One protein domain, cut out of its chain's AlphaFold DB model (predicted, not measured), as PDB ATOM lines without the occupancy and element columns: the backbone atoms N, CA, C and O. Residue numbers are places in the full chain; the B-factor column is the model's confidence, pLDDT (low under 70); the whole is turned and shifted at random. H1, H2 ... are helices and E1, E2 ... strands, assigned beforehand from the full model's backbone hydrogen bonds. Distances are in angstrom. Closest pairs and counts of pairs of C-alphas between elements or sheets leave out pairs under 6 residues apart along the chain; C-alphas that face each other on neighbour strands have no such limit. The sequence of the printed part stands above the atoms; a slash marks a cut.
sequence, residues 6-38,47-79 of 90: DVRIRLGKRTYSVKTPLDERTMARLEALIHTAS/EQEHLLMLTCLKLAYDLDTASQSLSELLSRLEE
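AT A GLANCE: This is residues 6 to 38 and 47 to 79 of the 90 residues of the protein "Cell division protein ZapA" of Fretibacterium sp (UniProt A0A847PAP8). A strand hairpin, E1 and E2, with helix H1 beside E1 makes a small head at one end of a long helix, H2, whose residues 63 to 79 stick out. You see 66 residues with, in order, E1, E2, H1 and H2, of mixed class, the two strands antiparallel. The whole is loose, radius of gyration of the C-alphas 15.4 A, spanning 48 by 29 by 15 A.

HOW THE PARTS SIT: Begin at E1, residues 6 to 11, in a hairpin with E2, residues 14 to 20; N 7 and O 18, 2.9 A apart, are within hydrogen-bond range. Then H1, residues 24 to 37, has its closest C-alpha pair with E1 at Glu 31 and Ile 9, 6.7 A. H2, residues 48 to 79, touches H1, about perpendicular at 78 degrees, with residues 55 to 59 alone; the closest C-alphas are those of Ala 37 and Thr 55, 5.4 A. In H1 and H2 every O i to N i+4 pair is within hydrogen-bond range.

IN THESE COORDINATES: Find C-alpha 6 at (26.350, -16.393, 40.289), where E1 begins; E1 is 16.0 A long, E2 18.3 A and H1 19.7 A. H2 runs 46.8 A to C-alpha 79 at (62.679, -35.962, 62.440).

THE WHOLE: The C-alphas farthest apart, those of Lys 13 and Glu 79, are 48.8 A apart. Residues 39 to 46 are not printed; C-alphas 38 and 47 are 12.5 A apart across the cut. The links E1 to E2 and E2 to H1 are tight. No printed residue has pLDDT under 70.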
ATOM      1  N   ASP A   6      25.728 -16.848  41.532       87.44
ATOM      2  CA  ASP A   6      26.350 -16.393  40.289       87.44
ATOM      3  C   ASP A   6      27.442 -15.368  40.612       87.44
ATOM      4  O   ASP A   6      27.161 -14.290  41.135       87.44
ATOM      5  N   VAL A   7      28.690 -15.696  40.279       84.94
ATOM      6  CA  VAL A   7      29.860 -14.844  40.532       84.94
ATOM      7  C   VAL A   7      30.508 -14.458  39.211       84.94
ATOM      8  O   VAL A   7      30.614 -15.279  38.297       84.94
ATOM      9  N   ARG A   8      30.931 -13.194  39.090       85.56
ATOM     10  CA  ARG A   8      31.560 -12.653  37.880       85.56
ATOM     11  C   ARG A   8      33.065 -12.538  38.062       85.56
ATOM     12  O   ARG A   8      33.516 -11.636  38.746       85.56
ATOM     13  N   ILE A   9      33.815 -13.380  37.364       83.31
ATOM     14  CA  ILE A   9      35.277 -13.411  37.427       83.31
ATOM     15  C   ILE A   9      35.841 -12.760  36.170       83.31
ATOM     16  O   ILE A   9      35.448 -13.114  35.055       83.31
ATOM     17  N   ARG A  10      36.793 -11.840  36.325       82.88
ATOM     18  CA  ARG A  10      37.528 -11.260  35.196       82.88
ATOM     19  C   ARG A  10      38.867 -11.969  35.016       82.88
ATOM     20  O   ARG A  10      39.676 -12.013  35.931       82.88
ATOM     21  N   LEU A  11      39.132 -12.452  33.805       79.81
ATOM     22  CA  LEU A  11      40.423 -13.019  33.422       79.81
ATOM     23  C   LEU A  11      40.860 -12.415  32.091       79.81
ATOM     24  O   LEU A  11      40.199 -12.592  31.062       79.81
ATOM     25  N   GLY A  12      41.974 -11.687  32.109       79.06
ATOM     26  CA  GLY A  12      42.424 -10.912  30.957       79.06
ATOM     27  C   GLY A  12      41.372  -9.898  30.505       79.06
ATOM     28  O   GLY A  12      40.973  -8.999  31.255       79.06
ATOM     29  N   LYS A  13      40.915 -10.053  29.258       79.50
ATOM     30  CA  LYS A  13      39.946  -9.152  28.616       79.50
ATOM     31  C   LYS A  13      38.501  -9.656  28.715       79.50
ATOM     32  O   LYS A  13      37.600  -8.967  28.246       79.50
ATOM     33  N   ARG A  14      38.259 -10.835  29.306       84.56
ATOM     34  CA  ARG A  14      36.923 -11.443  29.404       84.56
ATOM     35  C   ARG A  14      36.422 -11.532  30.840       84.56
ATOM     36  O   ARG A  14      37.198 -11.706  31.778       84.56
ATOM     37  N   THR A  15      35.102 -11.459  30.974       87.75
ATOM     38  CA  THR A  15      34.381 -11.684  32.227       87.75
ATOM     39  C   THR A  15      33.526 -12.935  32.080       87.75
ATOM     40  O   THR A  15      32.769 -13.060  31.119       87.75
ATOM     41  N   TYR A  16      33.644 -13.846  33.035       85.06
ATOM     42  CA  TYR A  16      32.954 -15.130  33.071       85.06
ATOM     43  C   TYR A  16      31.953 -15.123  34.221       85.06
ATOM     44  O   TYR A  16      32.272 -14.648  35.308       85.06
ATOM     45  N   SER A  17      30.745 -15.640  33.988       88.25
ATOM     46  CA  SER A  17      29.763 -15.864  35.055       88.25
ATOM     47  C   SER A  17      29.799 -17.334  35.453       88.25
ATOM     48  O   SER A  17      29.613 -18.202  34.601       88.25
ATOM     49  N   VAL A  18      30.071 -17.610  36.725       86.88
ATOM     50  CA  VAL A  18      30.239 -18.964  37.259       86.88
ATOM     51  C   VAL A  18      29.277 -19.168  38.420       86.88
ATOM     52  O   VAL A  18      29.248 -18.365  39.350       86.88
ATOM     53  N   LYS A  19      28.522 -20.270  38.389       90.94
ATOM     54  CA  LYS A  19      27.710 -20.710  39.528       90.94
ATOM     55  C   LYS A  19      28.569 -21.501  40.491       90.94
ATOM     56  O   LYS A  19      29.096 -22.550  40.128       90.94
ATOM     57  N   THR A  20      28.688 -21.016  41.718       88.69
ATOM     58  CA  THR A  20      29.562 -21.629  42.720       88.69
ATOM     59  C   THR A  20      28.957 -21.550  44.120       88.69
ATOM     60  O   THR A  20      28.342 -20.539  44.457       88.69
ATOM     61  N   PRO A  21      29.100 -22.594  44.961       91.44
ATOM     62  CA  PRO A  21      28.715 -22.540  46.370       91.44
ATOM     63  C   PRO A  21      29.755 -21.808  47.238       91.44
ATOM     64  O   PRO A  21      29.629 -21.797  48.459       91.44
ATOM     65  N   LEU A  22      30.819 -21.255  46.648       88.38
ATOM     66  CA  LEU A  22      31.826 -20.489  47.379       88.38
ATOM     67  C   LEU A  22      31.255 -19.140  47.824       88.38
ATOM     68  O   LEU A  22      30.567 -18.468  47.054       88.38
ATOM     69  N   ASP A  23      31.555 -18.744  49.062       87.25
ATOM     70  CA  ASP A  23      31.184 -17.426  49.577       87.25
ATOM     71  C   ASP A  23      31.985 -16.294  48.911       87.25
ATOM     72  O   ASP A  23      33.034 -16.507  48.298       87.25
ATOM     73  N   GLU A  24      31.483 -15.065  49.039       84.06
ATOM     74  CA  GLU A  24      32.085 -13.879  48.416       84.06
ATOM     75  C   GLU A  24      33.527 -13.633  48.879       84.06
ATOM     76  O   GLU A  24      34.381 -13.256  48.080       84.06
ATOM     77  N   ARG A  25      33.833 -13.895  50.156       88.19
ATOM     78  CA  ARG A  25      35.181 -13.704  50.712       88.19
ATOM     79  C   ARG A  25      36.184 -14.660  50.073       88.19
ATOM     80  O   ARG A  25      37.314 -14.276  49.773       88.19
ATOM     81  N   THR A  26      35.786 -15.912  49.890       90.06
ATOM     82  CA  THR A  26      36.583 -16.939  49.227       90.06
ATOM     83  C   THR A  26      36.763 -16.582  47.761       90.06
ATOM     84  O   THR A  26      37.886 -16.631  47.267       90.06
ATOM     85  N   MET A  27      35.703 -16.126  47.095       88.19
ATOM     86  CA  MET A  27      35.779 -15.675  45.707       88.19
ATOM     87  C   MET A  27      36.723 -14.490  45.517       88.19
ATOM     88  O   MET A  27      37.575 -14.551  44.639       88.19
ATOM     89  N   ALA A  28      36.673 -13.475  46.382       88.06
ATOM     90  CA  ALA A  28      37.586 -12.333  46.315       88.06
ATOM     91  C   ALA A  28      39.061 -12.751  46.463       88.06
ATOM     92  O   ALA A  28      39.940 -12.244  45.766       88.06
ATOM     93  N   ARG A  29      39.348 -13.722  47.343       91.38
ATOM     94  CA  ARG A  29      40.698 -14.295  47.478       91.38
ATOM     95  C   ARG A  29      41.130 -15.049  46.220       91.38
ATOM     96  O   ARG A  29      42.285 -14.931  45.822       91.38
ATOM     97  N   LEU A  30      40.228 -15.817  45.608       90.25
ATOM     98  CA  LEU A  30      40.512 -16.537  44.365       90.25
ATOM     99  C   LEU A  30      40.731 -15.579  43.190       90.25
ATOM    100  O   LEU A  30      41.656 -15.789  42.416       90.25
ATOM    101  N   GLU A  31      39.947 -14.508  43.078       88.62
ATOM    102  CA  GLU A  31      40.156 -13.468  42.065       88.62
ATOM    103  C   GLU A  31      41.530 -12.812  42.207       88.62
ATOM    104  O   GLU A  31      42.242 -12.666  41.216       88.62
ATOM    105  N   ALA A  32      41.945 -12.488  43.435       89.44
ATOM    106  CA  ALA A  32      43.283 -11.963  43.688       89.44
ATOM    107  C   ALA A  32      44.377 -12.950  43.244       89.44
ATOM    108  O   ALA A  32      45.307 -12.548  42.547       89.44
ATOM    109  N   LEU A  33      44.239 -14.242  43.571       90.81
ATOM    110  CA  LEU A  33      45.179 -15.284  43.136       90.81
ATOM    111  C   LEU A  33      45.240 -15.408  41.612       90.81
ATOM    112  O   LEU A  33      46.329 -15.474  41.046       90.81
ATOM    113  N   ILE A  34      44.089 -15.393  40.941       89.38
ATOM    114  CA  ILE A  34      44.001 -15.429  39.478       89.38
ATOM    115  C   ILE A  34      44.705 -14.212  38.869       89.38
ATOM    116  O   ILE A  34      45.464 -14.357  37.915       89.38
ATOM    117  N   HIS A  35      44.499 -13.018  39.428       87.00
ATOM    118  CA  HIS A  35      45.168 -11.801  38.972       87.00
ATOM    119  C   HIS A  35      46.683 -11.830  39.194       87.00
ATOM    120  O   HIS A  35      47.416 -11.312  38.358       87.00
ATOM    121  N   THR A  36      47.158 -12.433  40.287       88.56
ATOM    122  CA  THR A  36      48.593 -12.609  40.552       88.56
ATOM    123  C   THR A  36      49.231 -13.651  39.636       88.56
ATOM    124  O   THR A  36      50.356 -13.456  39.187       88.56
ATOM    125  N   ALA A  37      48.529 -14.752  39.358       88.69
ATOM    126  CA  ALA A  37      49.028 -15.828  38.507       88.69
ATOM    127  C   ALA A  37      48.949 -15.497  37.011       88.69
ATOM    128  O   ALA A  37      49.721 -16.035  36.219       88.69
ATOM    129  N   SER A  38      48.017 -14.628  36.615       85.31
ATOM    130  CA  SER A  38      47.862 -14.214  35.226       85.31
ATOM    131  C   SER A  38      49.063 -13.384  34.768       85.31
ATOM    132  O   SER A  38      49.395 -12.390  35.422       85.31
ATOM    133  N   GLU A  47      46.890 -14.122  23.117       84.94
ATOM    134  CA  GLU A  47      45.503 -14.534  22.909       84.94
ATOM    135  C   GLU A  47      44.857 -15.007  24.216       84.94
ATOM    136  O   GLU A  47      45.493 -15.633  25.063       84.94
ATOM    137  N   GLN A  48      43.561 -14.741  24.380       84.62
ATOM    138  CA  GLN A  48      42.835 -15.015  25.628       84.62
ATOM    139  C   GLN A  48      42.925 -16.486  26.077       84.62
ATOM    140  O   GLN A  48      42.939 -16.760  27.276       84.62
ATOM    141  N   GLU A  49      42.962 -17.421  25.127       85.81
ATOM    142  CA  GLU A  49      43.097 -18.855  25.399       85.81
ATOM    143  C   GLU A  49      44.488 -19.204  25.940       85.81
ATOM    144  O   GLU A  49      44.602 -19.878  26.963       85.81
ATOM    145  N   HIS A  50      45.544 -18.657  25.330       87.19
ATOM    146  CA  HIS A  50      46.908 -18.800  25.833       87.19
ATOM    147  C   HIS A  50      47.066 -18.169  27.216       87.19
ATOM    148  O   HIS A  50      47.691 -18.765  28.088       87.19
ATOM    149  N   LEU A  51      46.449 -17.008  27.454       86.69
ATOM    150  CA  LEU A  51      46.459 -16.373  28.770       86.69
ATOM    151  C   LEU A  51      45.816 -17.278  29.828       86.69
ATOM    152  O   LEU A  51      46.374 -17.449  30.907       86.69
ATOM    153  N   LEU A  52      44.663 -17.880  29.520       87.06
ATOM    154  CA  LEU A  52      44.006 -18.831  30.418       87.06
ATOM    155  C   LEU A  52      44.909 -20.034  30.704       87.06
ATOM    156  O   LEU A  52      45.087 -20.391  31.866       87.06
ATOM    157  N   MET A  53      45.513 -20.613  29.667       90.00
ATOM    158  CA  MET A  53      46.443 -21.731  29.810       90.00
ATOM    159  C   MET A  53      47.645 -21.389  30.692       90.00
ATOM    160  O   MET A  53      47.966 -22.154  31.598       90.00
ATOM    161  N   LEU A  54      48.279 -20.237  30.474       90.12
ATOM    162  CA  LEU A  54      49.414 -19.782  31.278       90.12
ATOM    163  C   LEU A  54      49.018 -19.557  32.739       90.12
ATOM    164  O   LEU A  54      49.727 -20.007  33.635       90.12
ATOM    165  N   THR A  55      47.861 -18.941  32.990       89.88
ATOM    166  CA  THR A  55      47.331 -18.776  34.350       89.88
ATOM    167  C   THR A  55      47.087 -20.128  35.020       89.88
ATOM    168  O   THR A  55      47.479 -20.321  36.169       89.88
ATOM    169  N   CYS A  56      46.483 -21.090  34.314       92.19
ATOM    170  CA  CYS A  56      46.269 -22.440  34.838       92.19
ATOM    171  C   CYS A  56      47.591 -23.149  35.160       92.19
ATOM    172  O   CYS A  56      47.715 -23.730  36.236       92.19
ATOM    173  N   LEU A  57      48.583 -23.068  34.265       94.25
ATOM    174  CA  LEU A  57      49.912 -23.644  34.481       94.25
ATOM    175  C   LEU A  57      50.600 -23.025  35.698       94.25
ATOM    176  O   LEU A  57      51.146 -23.750  36.528       94.25
ATOM    177  N   LYS A  58      50.529 -21.699  35.842       94.06
ATOM    178  CA  LYS A  58      51.112 -20.987  36.979       94.06
ATOM    179  C   LYS A  58      50.460 -21.394  38.301       94.06
ATOM    180  O   LYS A  58      51.170 -21.717  39.247       94.06
ATOM    181  N   LEU A  59      49.129 -21.454  38.353       94.56
ATOM    182  CA  LEU A  59      48.402 -21.893  39.550       94.56
ATOM    183  C   LEU A  59      48.716 -23.349  39.921       94.56
ATOM    184  O   LEU A  59      48.872 -23.652  41.102       94.56
ATOM    185  N   ALA A  60      48.826 -24.244  38.934       96.19
ATOM    186  CA  ALA A  60      49.187 -25.640  39.170       96.19
ATOM    187  C   ALA A  60      50.617 -25.773  39.720       96.19
ATOM    188  O   ALA A  60      50.830 -26.491  40.693       96.19
ATOM    189  N   TYR A  61      51.570 -25.036  39.143       95.75
ATOM    190  CA  TYR A  61      52.951 -24.984  39.621       95.75
ATOM    191  C   TYR A  61      53.050 -24.449  41.056       95.75
ATOM    192  O   TYR A  61      53.756 -25.019  41.888       95.75
ATOM    193  N   ASP A  62      52.324 -23.372  41.367       95.12
ATOM    194  CA  ASP A  62      52.328 -22.778  42.707       95.12
ATOM    195  C   ASP A  62      51.734 -23.729  43.750       95.12
ATOM    196  O   ASP A  62      52.250 -23.829  44.864       95.12
ATOM    197  N   LEU A  63      50.678 -24.464  43.383       96.38
ATOM    198  CA  LEU A  63      50.077 -25.477  44.243       96.38
ATOM    199  C   LEU A  63      51.027 -26.654  44.500       96.38
ATOM    200  O   LEU A  63      51.166 -27.075  45.647       96.38
ATOM    201  N   ASP A  64      51.687 -27.164  43.459       97.56
ATOM    202  CA  ASP A  64      52.677 -28.240  43.580       97.56
ATOM    203  C   ASP A  64      53.854 -27.810  44.470       97.56
ATOM    204  O   ASP A  64      54.184 -28.483  45.447       97.56
ATOM    205  N   THR A  65      54.392 -26.610  44.232       96.81
ATOM    206  CA  THR A  65      55.473 -26.025  45.043       96.81
ATOM    207  C   THR A  65      55.066 -25.882  46.514       96.81
ATOM    208  O   THR A  65      55.840 -26.214  47.417       96.81
ATOM    209  N   ALA A  66      53.843 -25.411  46.781       96.12
ATOM    210  CA  ALA A  66      53.322 -25.290  48.139       96.12
ATOM    211  C   ALA A  66      53.140 -26.661  48.813       96.12
ATOM    212  O   ALA A  66      53.459 -26.809  49.992       96.12
ATOM    213  N   SER A  67      52.671 -27.668  48.069       96.94
ATOM    214  CA  SER A  67      52.511 -29.041  48.559       96.94
ATOM    215  C   SER A  67      53.854 -29.679  48.922       96.94
ATOM    216  O   SER A  67      53.978 -30.298  49.982       96.94
ATOM    217  N   GLN A  68      54.872 -29.503  48.079       97.69
ATOM    218  CA  GLN A  68      56.231 -29.982  48.344       97.69
ATOM    219  C   GLN A  68      56.830 -29.287  49.569       97.69
ATOM    220  O   GLN A  68      57.267 -29.958  50.499       97.69
ATOM    221  N   SER A  69      56.736 -27.955  49.631       97.00
ATOM    222  CA  SER A  69      57.227 -27.168  50.773       97.00
ATOM    223  C   SER A  69      56.569 -27.594  52.088       97.00
ATOM    224  O   SER A  69      57.235 -27.713  53.114       97.00
ATOM    225  N   LEU A  70      55.257 -27.851  52.073       96.88
ATOM    226  CA  LEU A  70      54.540 -28.341  53.248       96.88
ATOM    227  C   LEU A  70      55.002 -29.748  53.647       96.88
ATOM    228  O   LEU A  70      55.183 -30.010  54.833       96.88
ATOM    229  N   SER A  71      55.221 -30.630  52.672       95.50
ATOM    230  CA  SER A  71      55.700 -31.995  52.916       95.50
ATOM    231  C   SER A  71      57.096 -32.001  53.548       95.50
ATOM    232  O   SER A  71      57.321 -32.718  54.519       95.50
ATOM    233  N   GLU A  72      58.005 -31.149  53.068       95.81
ATOM    234  CA  GLU A  72      59.341 -30.973  53.654       95.81
ATOM    235  C   GLU A  72      59.296 -30.401  55.077       95.81
ATOM    236  O   GLU A  72      60.092 -30.779  55.937       95.81
ATOM    237  N   LEU A  73      58.384 -29.465  55.353       96.00
ATOM    238  CA  LEU A  73      58.221 -28.921  56.703       96.00
ATOM    239  C   LEU A  73      57.696 -29.980  57.675       96.00
ATOM    240  O   LEU A  73      58.160 -30.042  58.813       96.00
ATOM    241  N   LEU A  74      56.756 -30.817  57.232       94.88
ATOM    242  CA  LEU A  74      56.224 -31.911  58.040       94.88
ATOM    243  C   LEU A  74      57.295 -32.965  58.336       94.88
ATOM    244  O   LEU A  74      57.436 -33.352  59.493       94.88
ATOM    245  N   SER A  75      58.110 -33.354  57.347       93.12
ATOM    246  CA  SER A  75      59.184 -34.329  57.575       93.12
ATOM    247  C   SER A  75      60.215 -33.823  58.588       93.12
ATOM    248  O   SER A  75      60.636 -34.570  59.465       93.12
ATOM    249  N   ARG A  76      60.569 -32.531  58.548       92.19
ATOM    250  CA  ARG A  76      61.484 -31.923  59.535       92.19
ATOM    251  C   ARG A  76      60.928 -31.937  60.959       92.19
ATOM    252  O   ARG A  76      61.694 -32.105  61.901       92.19
ATOM    253  N   LEU A  77      59.617 -31.750  61.120       90.81
ATOM    254  CA  LEU A  77      58.958 -31.807  62.430       90.81
ATOM    255  C   LEU A  77      58.874 -33.236  62.983       90.81
ATOM    256  O   LEU A  77      58.851 -33.418  64.197       90.81
ATOM    257  N   GLU A  78      58.816 -34.243  62.111       87.12
ATOM    258  CA  GLU A  78      58.823 -35.658  62.497       87.12
ATOM    259  C   GLU A  78      60.235 -36.171  62.832       87.12
ATOM    260  O   GLU A  78      60.383 -37.053  63.678       87.12
ATOM    261  N   GLU A  79      61.273 -35.603  62.211       74.19
ATOM    262  CA  GLU A  79      62.679 -35.962  62.440       74.19
ATOM    263  C   GLU A  79      63.298 -35.324  63.700       74.19
ATOM    264  O   GLU A  79      64.349 -35.789  64.142       74.19
TER     265      GLU A  79